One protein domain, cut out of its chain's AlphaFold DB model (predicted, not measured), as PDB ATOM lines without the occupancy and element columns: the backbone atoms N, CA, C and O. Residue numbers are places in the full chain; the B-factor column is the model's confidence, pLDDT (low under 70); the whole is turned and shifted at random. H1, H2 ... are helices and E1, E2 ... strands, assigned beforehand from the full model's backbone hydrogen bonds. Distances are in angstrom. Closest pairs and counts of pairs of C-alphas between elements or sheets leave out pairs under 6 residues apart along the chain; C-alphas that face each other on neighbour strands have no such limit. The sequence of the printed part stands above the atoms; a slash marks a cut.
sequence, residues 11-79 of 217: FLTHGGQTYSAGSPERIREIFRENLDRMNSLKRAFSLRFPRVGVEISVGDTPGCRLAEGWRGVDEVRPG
ATOM      1  N   PHE A  11     -32.245 -33.134  44.326       97.50
ATOM      2  CA  PHE A  11     -32.572 -31.745  44.619       97.50
ATOM      3  C   PHE A  11     -31.420 -30.831  44.239       97.50
ATOM      4  O   PHE A  11     -30.253 -31.177  44.407       97.50
ATOM      5  N   LEU A  12     -31.771 -29.641  43.770       97.19
ATOM      6  CA  LEU A  12     -30.847 -28.615  43.326       97.19
ATOM      7  C   LEU A  12     -31.126 -27.320  44.087       97.19
ATOM      8  O   LEU A  12     -32.283 -26.931  44.222       97.19
ATOM      9  N   THR A  13     -30.076 -26.637  44.541       95.38
ATOM     10  CA  THR A  13     -30.163 -25.255  45.027       95.38
ATOM     11  C   THR A  13     -28.989 -24.410  44.532       95.38
ATOM     12  O   THR A  13     -27.897 -24.924  44.275       95.38
ATOM     13  N   HIS A  14     -29.229 -23.105  44.411       95.00
ATOM     14  CA  HIS A  14     -28.221 -22.083  44.158       95.00
ATOM     15  C   HIS A  14     -28.232 -21.090  45.324       95.00
ATOM     16  O   HIS A  14     -29.252 -20.452  45.595       95.00
ATOM     17  N   GLY A  15     -27.107 -20.969  46.027       87.62
ATOM     18  CA  GLY A  15     -26.983 -20.179  47.250       87.62
ATOM     19  C   GLY A  15     -26.790 -18.683  47.012       87.62
ATOM     20  O   GLY A  15     -26.041 -18.066  47.751       87.62
ATOM     21  N   GLY A  16     -27.469 -18.071  46.035       86.44
ATOM     22  CA  GLY A  16     -27.207 -16.689  45.588       86.44
ATOM     23  C   GLY A  16     -27.261 -15.596  46.674       86.44
ATOM     24  O   GLY A  16     -26.763 -14.495  46.466       86.44
ATOM     25  N   GLN A  17     -27.801 -15.895  47.858       90.94
ATOM     26  CA  GLN A  17     -27.746 -15.015  49.033       90.94
ATOM     27  C   GLN A  17     -26.311 -14.717  49.500       90.94
ATOM     28  O   GLN A  17     -26.080 -13.697  50.145       90.94
ATOM     29  N   THR A  18     -25.346 -15.578  49.168       93.25
ATOM     30  CA  THR A  18     -23.928 -15.388  49.499       93.25
ATOM     31  C   THR A  18     -23.326 -14.133  48.861       93.25
ATOM     32  O   THR A  18     -22.448 -13.519  49.461       93.25
ATOM     33  N   TYR A  19     -23.837 -13.679  47.712       92.75
ATOM     34  CA  TYR A  19     -23.385 -12.441  47.060       92.75
ATOM     35  C   TYR A  19     -23.755 -11.174  47.849       92.75
ATOM     36  O   TYR A  19     -23.145 -10.128  47.654       92.75
ATOM     37  N   SER A  20     -24.719 -11.270  48.768       92.25
ATOM     38  CA  SER A  20     -25.170 -10.161  49.620       92.25
ATOM     39  C   SER A  20     -24.760 -10.333  51.086       92.25
ATOM     40  O   SER A  20     -25.254  -9.617  51.953       92.25
ATOM     41  N   ALA A  21     -23.891 -11.302  51.387       90.50
ATOM     42  CA  ALA A  21     -23.541 -11.692  52.753       90.50
ATOM     43  C   ALA A  21     -22.704 -10.644  53.506       90.50
ATOM     44  O   ALA A  21     -22.720 -10.623  54.734       90.50
ATOM     45  N   GLY A  22     -21.968  -9.793  52.787       90.88
ATOM     46  CA  GLY A  22     -21.166  -8.706  53.355       90.88
ATOM     47  C   GLY A  22     -19.866  -9.129  54.055       90.88
ATOM     48  O   GLY A  22     -19.026  -8.269  54.297       90.88
ATOM     49  N   SER A  23     -19.665 -10.417  54.356       93.81
ATOM     50  CA  SER A  23     -18.394 -10.937  54.879       93.81
ATOM     51  C   SER A  23     -18.157 -12.415  54.527       93.81
ATOM     52  O   SER A  23     -19.126 -13.169  54.354       93.81
ATOM     53  N   PRO A  24     -16.888 -12.871  54.487       96.62
ATOM     54  CA  PRO A  24     -16.542 -14.284  54.327       96.62
ATOM     55  C   PRO A  24     -17.190 -15.197  55.374       96.62
ATOM     56  O   PRO A  24     -17.629 -16.303  55.063       96.62
ATOM     57  N   GLU A  25     -17.288 -14.744  56.622       96.88
ATOM     58  CA  GLU A  25     -17.891 -15.491  57.729       96.88
ATOM     59  C   GLU A  25     -19.374 -15.731  57.454       96.88
ATOM     60  O   GLU A  25     -19.842 -16.869  57.529       96.88
ATOM     61  N   ARG A  26     -20.094 -14.687  57.022       96.69
ATOM     62  CA  ARG A  26     -21.512 -14.811  56.692       96.69
ATOM     63  C   ARG A  26     -21.738 -15.687  55.458       96.69
ATOM     64  O   ARG A  26     -22.721 -16.425  55.414       96.69
ATOM     65  N   ILE A  27     -20.824 -15.674  54.484       97.50
ATOM     66  CA  ILE A  27     -20.862 -16.596  53.336       97.50
ATOM     67  C   ILE A  27     -20.762 -18.051  53.809       97.50
ATOM     68  O   ILE A  27     -21.574 -18.882  53.394       97.50
ATOM     69  N   ARG A  28     -19.808 -18.362  54.700       96.94
ATOM     70  CA  ARG A  28     -19.638 -19.715  55.260       96.94
ATOM     71  C   ARG A  28     -20.882 -20.177  56.012       96.94
ATOM     72  O   ARG A  28     -21.307 -21.318  55.836       96.94
ATOM     73  N   GLU A  29     -21.488 -19.296  56.806       95.88
ATOM     74  CA  GLU A  29     -22.741 -19.578  57.514       95.88
ATOM     75  C   GLU A  29     -23.886 -19.894  56.551       95.88
ATOM     76  O   GLU A  29     -24.496 -20.956  56.663       95.88
ATOM     77  N   ILE A  30     -24.141 -19.023  55.566       95.94
ATOM     78  CA  ILE A  30     -25.201 -19.223  54.563       95.94
ATOM     79  C   ILE A  30     -24.989 -20.543  53.818       95.94
ATOM     80  O   ILE A  30     -25.935 -21.307  53.615       95.94
ATOM     81  N   PHE A  31     -23.748 -20.833  53.421       95.94
ATOM     82  CA  PHE A  31     -23.420 -22.072  52.729       95.94
ATOM     83  C   PHE A  31     -23.701 -23.303  53.605       95.94
ATOM     84  O   PHE A  31     -24.358 -24.245  53.153       95.94
ATOM     85  N   ARG A  32     -23.277 -23.277  54.876       95.38
ATOM     86  CA  ARG A  32     -23.520 -24.352  55.851       95.38
ATOM     87  C   ARG A  32     -25.015 -24.560  56.109       95.38
ATOM     88  O   ARG A  32     -25.491 -25.689  56.021       95.38
ATOM     89  N   GLU A  33     -25.770 -23.485  56.337       95.12
ATOM     90  CA  GLU A  33     -27.227 -23.530  56.525       95.12
ATOM     91  C   GLU A  33     -27.940 -24.144  55.309       95.12
ATOM     92  O   GLU A  33     -28.830 -24.990  55.455       95.12
ATOM     93  N   ASN A  34     -27.544 -23.746  54.096       95.06
ATOM     94  CA  ASN A  34     -28.094 -24.300  52.860       95.06
ATOM     95  C   ASN A  34     -27.785 -25.795  52.734       95.06
ATOM     96  O   ASN A  34     -28.676 -26.582  52.403       95.06
ATOM     97  N   LEU A  35     -26.555 -26.205  53.046       95.44
ATOM     98  CA  LEU A  35     -26.153 -27.606  53.013       95.44
ATOM     99  C   LEU A  35     -26.942 -28.454  54.024       95.44
ATOM    100  O   LEU A  35     -27.432 -29.533  53.679       95.44
ATOM    101  N   ASP A  36     -27.133 -27.960  55.246       95.56
ATOM    102  CA  ASP A  36     -27.900 -28.655  56.284       95.56
ATOM    103  C   ASP A  36     -29.372 -28.831  55.898       95.56
ATOM    104  O   ASP A  36     -29.951 -29.908  56.103       95.56
ATOM    105  N   ARG A  37     -29.976 -27.815  55.269       96.50
ATOM    106  CA  ARG A  37     -31.343 -27.892  54.731       96.50
ATOM    107  C   ARG A  37     -31.446 -28.929  53.613       96.50
ATOM    108  O   ARG A  37     -32.341 -29.774  53.654       96.50
ATOM    109  N   MET A  38     -30.508 -28.928  52.667       97.12
ATOM    110  CA  MET A  38     -30.481 -29.893  51.557       97.12
ATOM    111  C   MET A  38     -30.280 -31.330  52.048       97.12
ATOM    112  O   MET A  38     -30.987 -32.245  51.623       97.12
ATOM    113  N   ASN A  39     -29.384 -31.535  53.012       96.38
ATOM    114  CA  ASN A  39     -29.163 -32.839  53.629       96.38
ATOM    115  C   ASN A  39     -30.382 -33.319  54.428       96.38
ATOM    116  O   ASN A  39     -30.711 -34.507  54.409       96.38
ATOM    117  N   SER A  40     -31.074 -32.412  55.119       97.31
ATOM    118  CA  SER A  40     -32.320 -32.729  55.828       97.31
ATOM    119  C   SER A  40     -33.428 -33.139  54.858       97.31
ATOM    120  O   SER A  40     -34.104 -34.143  55.091       97.31
ATOM    121  N   LEU A  41     -33.545 -32.434  53.730       97.19
ATOM    122  CA  LEU A  41     -34.466 -32.774  52.650       97.19
ATOM    123  C   LEU A  41     -34.143 -34.147  52.036       97.19
ATOM    124  O   LEU A  41     -35.047 -34.974  51.905       97.19
ATOM    125  N   LYS A  42     -32.863 -34.431  51.741       96.94
ATOM    126  CA  LYS A  42     -32.393 -35.747  51.261       96.94
ATOM    127  C   LYS A  42     -32.829 -36.858  52.211       96.94
ATOM    128  O   LYS A  42     -33.451 -37.822  51.779       96.94
ATOM    129  N   ARG A  43     -32.557 -36.707  53.513       96.75
ATOM    130  CA  ARG A  43     -32.921 -37.705  54.534       96.75
ATOM    131  C   ARG A  43     -34.429 -37.945  54.589       96.75
ATOM    132  O   ARG A  43     -34.856 -39.094  54.530       96.75
ATOM    133  N   ALA A  44     -35.228 -36.880  54.668       97.25
ATOM    134  CA  ALA A  44     -36.684 -36.992  54.730       97.25
ATOM    135  C   ALA A  44     -37.267 -37.667  53.477       97.25
ATOM    136  O   ALA A  44     -38.148 -38.522  53.578       97.25
ATOM    137  N   PHE A  45     -36.743 -37.334  52.294       96.56
ATOM    138  CA  PHE A  45     -37.176 -37.948  51.044       96.56
ATOM    139  C   PHE A  45     -36.786 -39.428  50.964       96.56
ATOM    140  O   PHE A  45     -37.631 -40.263  50.640       96.56
ATOM    141  N   SER A  46     -35.543 -39.771  51.310       95.56
ATOM    142  CA  SER A  46     -35.053 -41.153  51.284       95.56
ATOM    143  C   SER A  46     -35.810 -42.069  52.248       95.56
ATOM    144  O   SER A  46     -36.033 -43.230  51.921       95.56
ATOM    145  N   LEU A  47     -36.274 -41.559  53.397       96.31
ATOM    146  CA  LEU A  47     -37.141 -42.317  54.312       96.31
ATOM    147  C   LEU A  47     -38.496 -42.660  53.679       96.31
ATOM    148  O   LEU A  47     -39.007 -43.763  53.859       96.31
ATOM    149  N   ARG A  48     -39.077 -41.728  52.916       95.88
ATOM    150  CA  ARG A  48     -40.367 -41.933  52.243       95.88
ATOM    151  C   ARG A  48     -40.245 -42.781  50.974       95.88
ATOM    152  O   ARG A  48     -41.202 -43.456  50.596       95.88
ATOM    153  N   PHE A  49     -39.085 -42.755  50.316       93.94
ATOM    154  CA  PHE A  49     -38.839 -43.421  49.037       93.94
ATOM    155  C   PHE A  49     -37.500 -44.189  49.032       93.94
ATOM    156  O   PHE A  49     -36.596 -43.846  48.271       93.94
ATOM    157  N   PRO A  50     -37.367 -45.285  49.802       92.25
ATOM    158  CA  PRO A  50     -36.079 -45.947  50.062       92.25
ATOM    159  C   PRO A  50     -35.415 -46.597  48.836       92.25
ATOM    160  O   PRO A  50     -34.239 -46.935  48.877       92.25
ATOM    161  N   ARG A  51     -36.157 -46.791  47.737       92.25
ATOM    162  CA  ARG A  51     -35.639 -47.360  46.477       92.25
ATOM    163  C   ARG A  51     -35.207 -46.299  45.459       92.25
ATOM    164  O   ARG A  51     -34.828 -46.651  44.346       92.25
ATOM    165  N   VAL A  52     -35.324 -45.015  45.795       90.50
ATOM    166  CA  VAL A  52     -34.975 -43.905  44.904       90.50
ATOM    167  C   VAL A  52     -33.664 -43.296  45.387       90.50
ATOM    168  O   VAL A  52     -33.612 -42.725  46.471       90.50
ATOM    169  N   GLY A  53     -32.605 -43.419  44.585       91.62
ATOM    170  CA  GLY A  53     -31.370 -42.668  44.815       91.62
ATOM    171  C   GLY A  53     -31.630 -41.167  44.677       91.62
ATOM    172  O   GLY A  53     -32.333 -40.754  43.755       91.62
ATOM    173  N   VAL A  54     -31.095 -40.375  45.606       96.31
ATOM    174  CA  VAL A  54     -31.282 -38.920  45.657       96.31
ATOM    175  C   VAL A  54     -29.924 -38.239  45.593       96.31
ATOM    176  O   VAL A  54     -29.111 -38.398  46.500       96.31
ATOM    177  N   GLU A  55     -29.712 -37.458  44.547       97.12
ATOM    178  CA  GLU A  55     -28.541 -36.605  44.360       97.12
ATOM    179  C   GLU A  55     -28.793 -35.206  44.961       97.12
ATOM    180  O   GLU A  55     -29.929 -34.722  44.998       97.12
ATOM    181  N   ILE A  56     -27.749 -34.548  45.460       97.88
ATOM    182  CA  ILE A  56     -27.792 -33.175  45.966       97.88
ATOM    183  C   ILE A  56     -26.837 -32.303  45.171       97.88
ATOM    184  O   ILE A  56     -25.618 -32.415  45.290       97.88
ATOM    185  N   SER A  57     -27.460 -31.437  44.377       97.81
ATOM    186  CA  SER A  57     -26.921 -30.300  43.651       97.81
ATOM    187  C   SER A  57     -26.781 -29.006  44.467       97.81
ATOM    188  O   SER A  57     -27.817 -28.372  44.655       97.81
ATOM    189  N   VAL A  58     -25.602 -28.508  44.860       96.50
ATOM    190  CA  VAL A  58     -25.459 -27.139  45.416       96.50
ATOM    191  C   VAL A  58     -24.486 -26.275  44.611       96.50
ATOM    192  O   VAL A  58     -23.726 -26.781  43.792       96.50
ATOM    193  N   GLY A  59     -24.469 -24.967  44.859       93.50
ATOM    194  CA  GLY A  59     -23.296 -24.153  44.549       93.50
ATOM    195  C   GLY A  59     -23.568 -22.755  44.011       93.50
ATOM    196  O   GLY A  59     -24.558 -22.490  43.329       93.50
ATOM    197  N   ASP A  60     -22.629 -21.887  44.343       96.44
ATOM    198  CA  ASP A  60     -22.425 -20.509  43.924       96.44
ATOM    199  C   ASP A  60     -20.941 -20.198  44.182       96.44
ATOM    200  O   ASP A  60     -20.333 -20.826  45.047       96.44
ATOM    201  N   THR A  61     -20.323 -19.282  43.433       97.31
ATOM    202  CA  THR A  61     -18.874 -19.037  43.559       97.31
ATOM    203  C   THR A  61     -18.433 -18.678  44.989       97.31
ATOM    204  O   THR A  61     -17.516 -19.347  45.472       97.31
ATOM    205  N   PRO A  62     -19.072 -17.722  45.699       97.56
ATOM    206  CA  PRO A  62     -18.664 -17.367  47.058       97.56
ATOM    207  C   PRO A  62     -18.713 -18.546  48.035       97.56
ATOM    208  O   PRO A  62     -17.721 -18.867  48.692       97.56
ATOM    209  N   GLY A  63     -19.863 -19.219  48.110       96.62
ATOM    210  CA  GLY A  63     -20.095 -20.332  49.018       96.62
ATOM    211  C   GLY A  63     -19.174 -21.498  48.700       96.62
ATOM    212  O   GLY A  63     -18.554 -22.054  49.600       96.62
ATOM    213  N   CYS A  64     -19.007 -21.815  47.414       96.50
ATOM    214  CA  CYS A  64     -18.133 -22.897  46.996       96.50
ATOM    215  C   CYS A  64     -16.657 -22.638  47.301       96.50
ATOM    216  O   CYS A  64     -15.930 -23.561  47.656       96.50
ATOM    217  N   ARG A  65     -16.207 -21.391  47.164       96.69
ATOM    218  CA  ARG A  65     -14.820 -21.018  47.432       96.69
ATOM    219  C   ARG A  65     -14.484 -21.069  48.922       96.69
ATOM    220  O   ARG A  65     -13.384 -21.479  49.275       96.69
ATOM    221  N   LEU A  66     -15.420 -20.663  49.781       96.56
ATOM    222  CA  LEU A  66     -15.200 -20.557  51.226       96.56
ATOM    223  C   LEU A  66     -15.688 -21.773  52.028       96.56
ATOM    224  O   LEU A  66     -15.501 -21.809  53.245       96.56
ATOM    225  N   ALA A  67     -16.311 -22.757  51.377       93.56
ATOM    226  CA  ALA A  67     -16.823 -23.959  52.020       93.56
ATOM    227  C   ALA A  67     -15.724 -24.739  52.761       93.56
ATOM    228  O   ALA A  67     -14.700 -25.110  52.195       93.56
ATOM    229  N   GLU A  68     -15.994 -25.079  54.021       91.38
ATOM    230  CA  GLU A  68     -15.126 -25.932  54.849       91.38
ATOM    231  C   GLU A  68     -15.376 -27.430  54.606       91.38
ATOM    232  O   GLU A  68     -14.634 -28.289  55.083       91.38
ATOM    233  N   GLY A  69     -16.442 -27.771  53.877       90.81
ATOM    234  CA  GLY A  69     -16.800 -29.149  53.582       90.81
ATOM    235  C   GLY A  69     -18.076 -29.286  52.761       90.81
ATOM    236  O   GLY A  69     -18.897 -28.376  52.669       90.81
ATOM    237  N   TRP A  70     -18.245 -30.476  52.189       93.44
ATOM    238  CA  TRP A  70     -19.264 -30.778  51.174       93.44
ATOM    239  C   TRP A  70     -20.054 -32.039  51.509       93.44
ATOM    240  O   TRP A  70     -20.525 -32.766  50.638       93.44
ATOM    241  N   ARG A  71     -20.146 -32.369  52.800       93.69
ATOM    242  CA  ARG A  71     -20.721 -33.640  53.236       93.69
ATOM    243  C   ARG A  71     -22.164 -33.773  52.744       93.69
ATOM    244  O   ARG A  71     -23.022 -32.973  53.104       93.69
ATOM    245  N   GLY A  72     -22.427 -34.833  51.981       93.38
ATOM    246  CA  GLY A  72     -23.753 -35.149  51.443       93.38
ATOM    247  C   GLY A  72     -24.099 -34.464  50.117       93.38
ATOM    248  O   GLY A  72     -25.193 -34.711  49.608       93.38
ATOM    249  N   VAL A  73     -23.178 -33.670  49.560       96.50
ATOM    250  CA  VAL A  73     -23.258 -33.092  48.212       96.50
ATOM    251  C   VAL A  73     -22.737 -34.093  47.189       96.50
ATOM    252  O   VAL A  73     -21.687 -34.697  47.396       96.50
ATOM    253  N   ASP A  74     -23.460 -34.238  46.081       97.44
ATOM    254  CA  ASP A  74     -23.077 -35.112  44.969       97.44
ATOM    255  C   ASP A  74     -22.454 -34.314  43.800       97.44
ATOM    256  O   ASP A  74     -21.635 -34.843  43.056       97.44
ATOM    257  N   GLU A  75     -22.788 -33.024  43.657       96.69
ATOM    258  CA  GLU A  75     -22.233 -32.115  42.639       96.69
ATOM    259  C   GLU A  75     -22.165 -30.667  43.173       96.69
ATOM    260  O   GLU A  75     -23.052 -30.221  43.908       96.69
ATOM    261  N   VAL A  76     -21.161 -29.893  42.742       95.94
ATOM    262  CA  VAL A  76     -21.060 -28.443  42.995       95.94
ATOM    263  C   VAL A  76     -21.088 -27.660  41.680       95.94
ATOM    264  O   VAL A  76     -20.500 -28.103  40.699       95.94
ATOM    265  N   ARG A  77     -21.752 -26.497  41.648       95.50
ATOM    266  CA  ARG A  77     -21.898 -25.671  40.429       95.50
ATOM    267  C   ARG A  77     -21.466 -24.200  40.593       95.50
ATOM    268  O   ARG A  77     -22.290 -23.303  40.403       95.50
ATOM    269  N   PRO A  78     -20.208 -23.909  40.965       95.88
ATOM    270  CA  PRO A  78     -19.668 -22.559  40.826       95.88
ATOM    271  C   PRO A  78     -19.420 -22.231  39.343       95.88
ATOM    272  O   PRO A  78     -19.237 -23.131  38.527       95.88
ATOM    273  N   GLY A  79     -19.394 -20.943  38.991       94.75
ATOM    274  CA  GLY A  79     -19.178 -20.514  37.599       94.75
ATOM    275  C   GLY A  79     -18.245 -19.317  37.481       94.75
ATOM    276  O   GLY A  79     -17.215 -19.389  36.822       94.75
TER     277      GLY A  79
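This is residues 11 to 79 of the 217 residues of the protein "D-threo-3-hydroxyaspartate dehydratase" of Candidatus Aminicenantes bacterium ADurb.Bin508 (UniProt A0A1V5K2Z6). One long helix, H2, is the spine of a rod, and the rest of the printed part packs along one side of it: the chain folds back after H2 and runs alongside it as the short strand E1, with residues 11 to 12 and 75 to 76 paired to E1 in parallel. The two short helices H1 and H3 cover H2 near its first residues, while residues 47 to 52, of which 47 and 48 belong to H2, stick out at the other end. The printed part has 69 residues, with three named helices and one named strand in the order H1, H2, E1, H3, and its class is mostly helix. It is compact, with a radius of gyration of the C-alphas of 12.5 A, and its C-alphas span 41 by 20 by 18 A.

Start at Phe 11 and go on to C-alpha 16 at (-27.207, -16.689, 45.588), where H1 begins; it holds residues 16 to 20. Next find C-alpha 24 at (-16.542, -14.284, 54.327); from there H2, residues 24 to 48, runs 36.6 A to C-alpha 48 at (-40.367, -41.933, 52.243). Then comes E1, residues 55 to 58, 10.0 A long. Last is H3, residues 61 to 66, 8.6 A long, ending at C-alpha 66 at (-15.200, -20.557, 51.226).

Look first at H1, which touches H2; their closest C-alphas, those of Thr 18 and Ile 27, are 5.1 A apart, and H2 touches H1 with residues 26 to 31 alone. H1 and H3 only just touch, with 3 pairs of C-alphas within 8 A, the closest those of Thr 18 and Pro 62 at 6.1 A. H2 touches H3 with residues 24 to 31 alone, the closest C-alphas being those of Phe 31 and Gly 63, 5.3 A apart; their lines are about perpendicular, at 82 degrees. Farther along H2, the C-alphas of Met 38 and Ile 56 in E1 are 7.0 A apart, the closest of these two elements. E1 pairs with no named strand, but residues 11 to 12 pair in parallel with its residues 56 to 57, and residues 75 to 76 with its residues 57 to 58. E1 is apart from H1 and from H3. Every O i to N i+4 pair is within hydrogen-bond range in H2 and H3; in H1 it is 0 of 1, beside 2 of 2 O i to N i+3 pairs.

The two C-alphas farthest apart are those of Gly 22 and Arg 51, 41.8 A. The printed part has no cut. The links from H1 to H2 and from E1 to H3 are tight, and the link from H2 to E1 is short; residues 67 to 79 hold no named element. The mean pLDDT of the printed part is 95.1, and no printed residue is under 70.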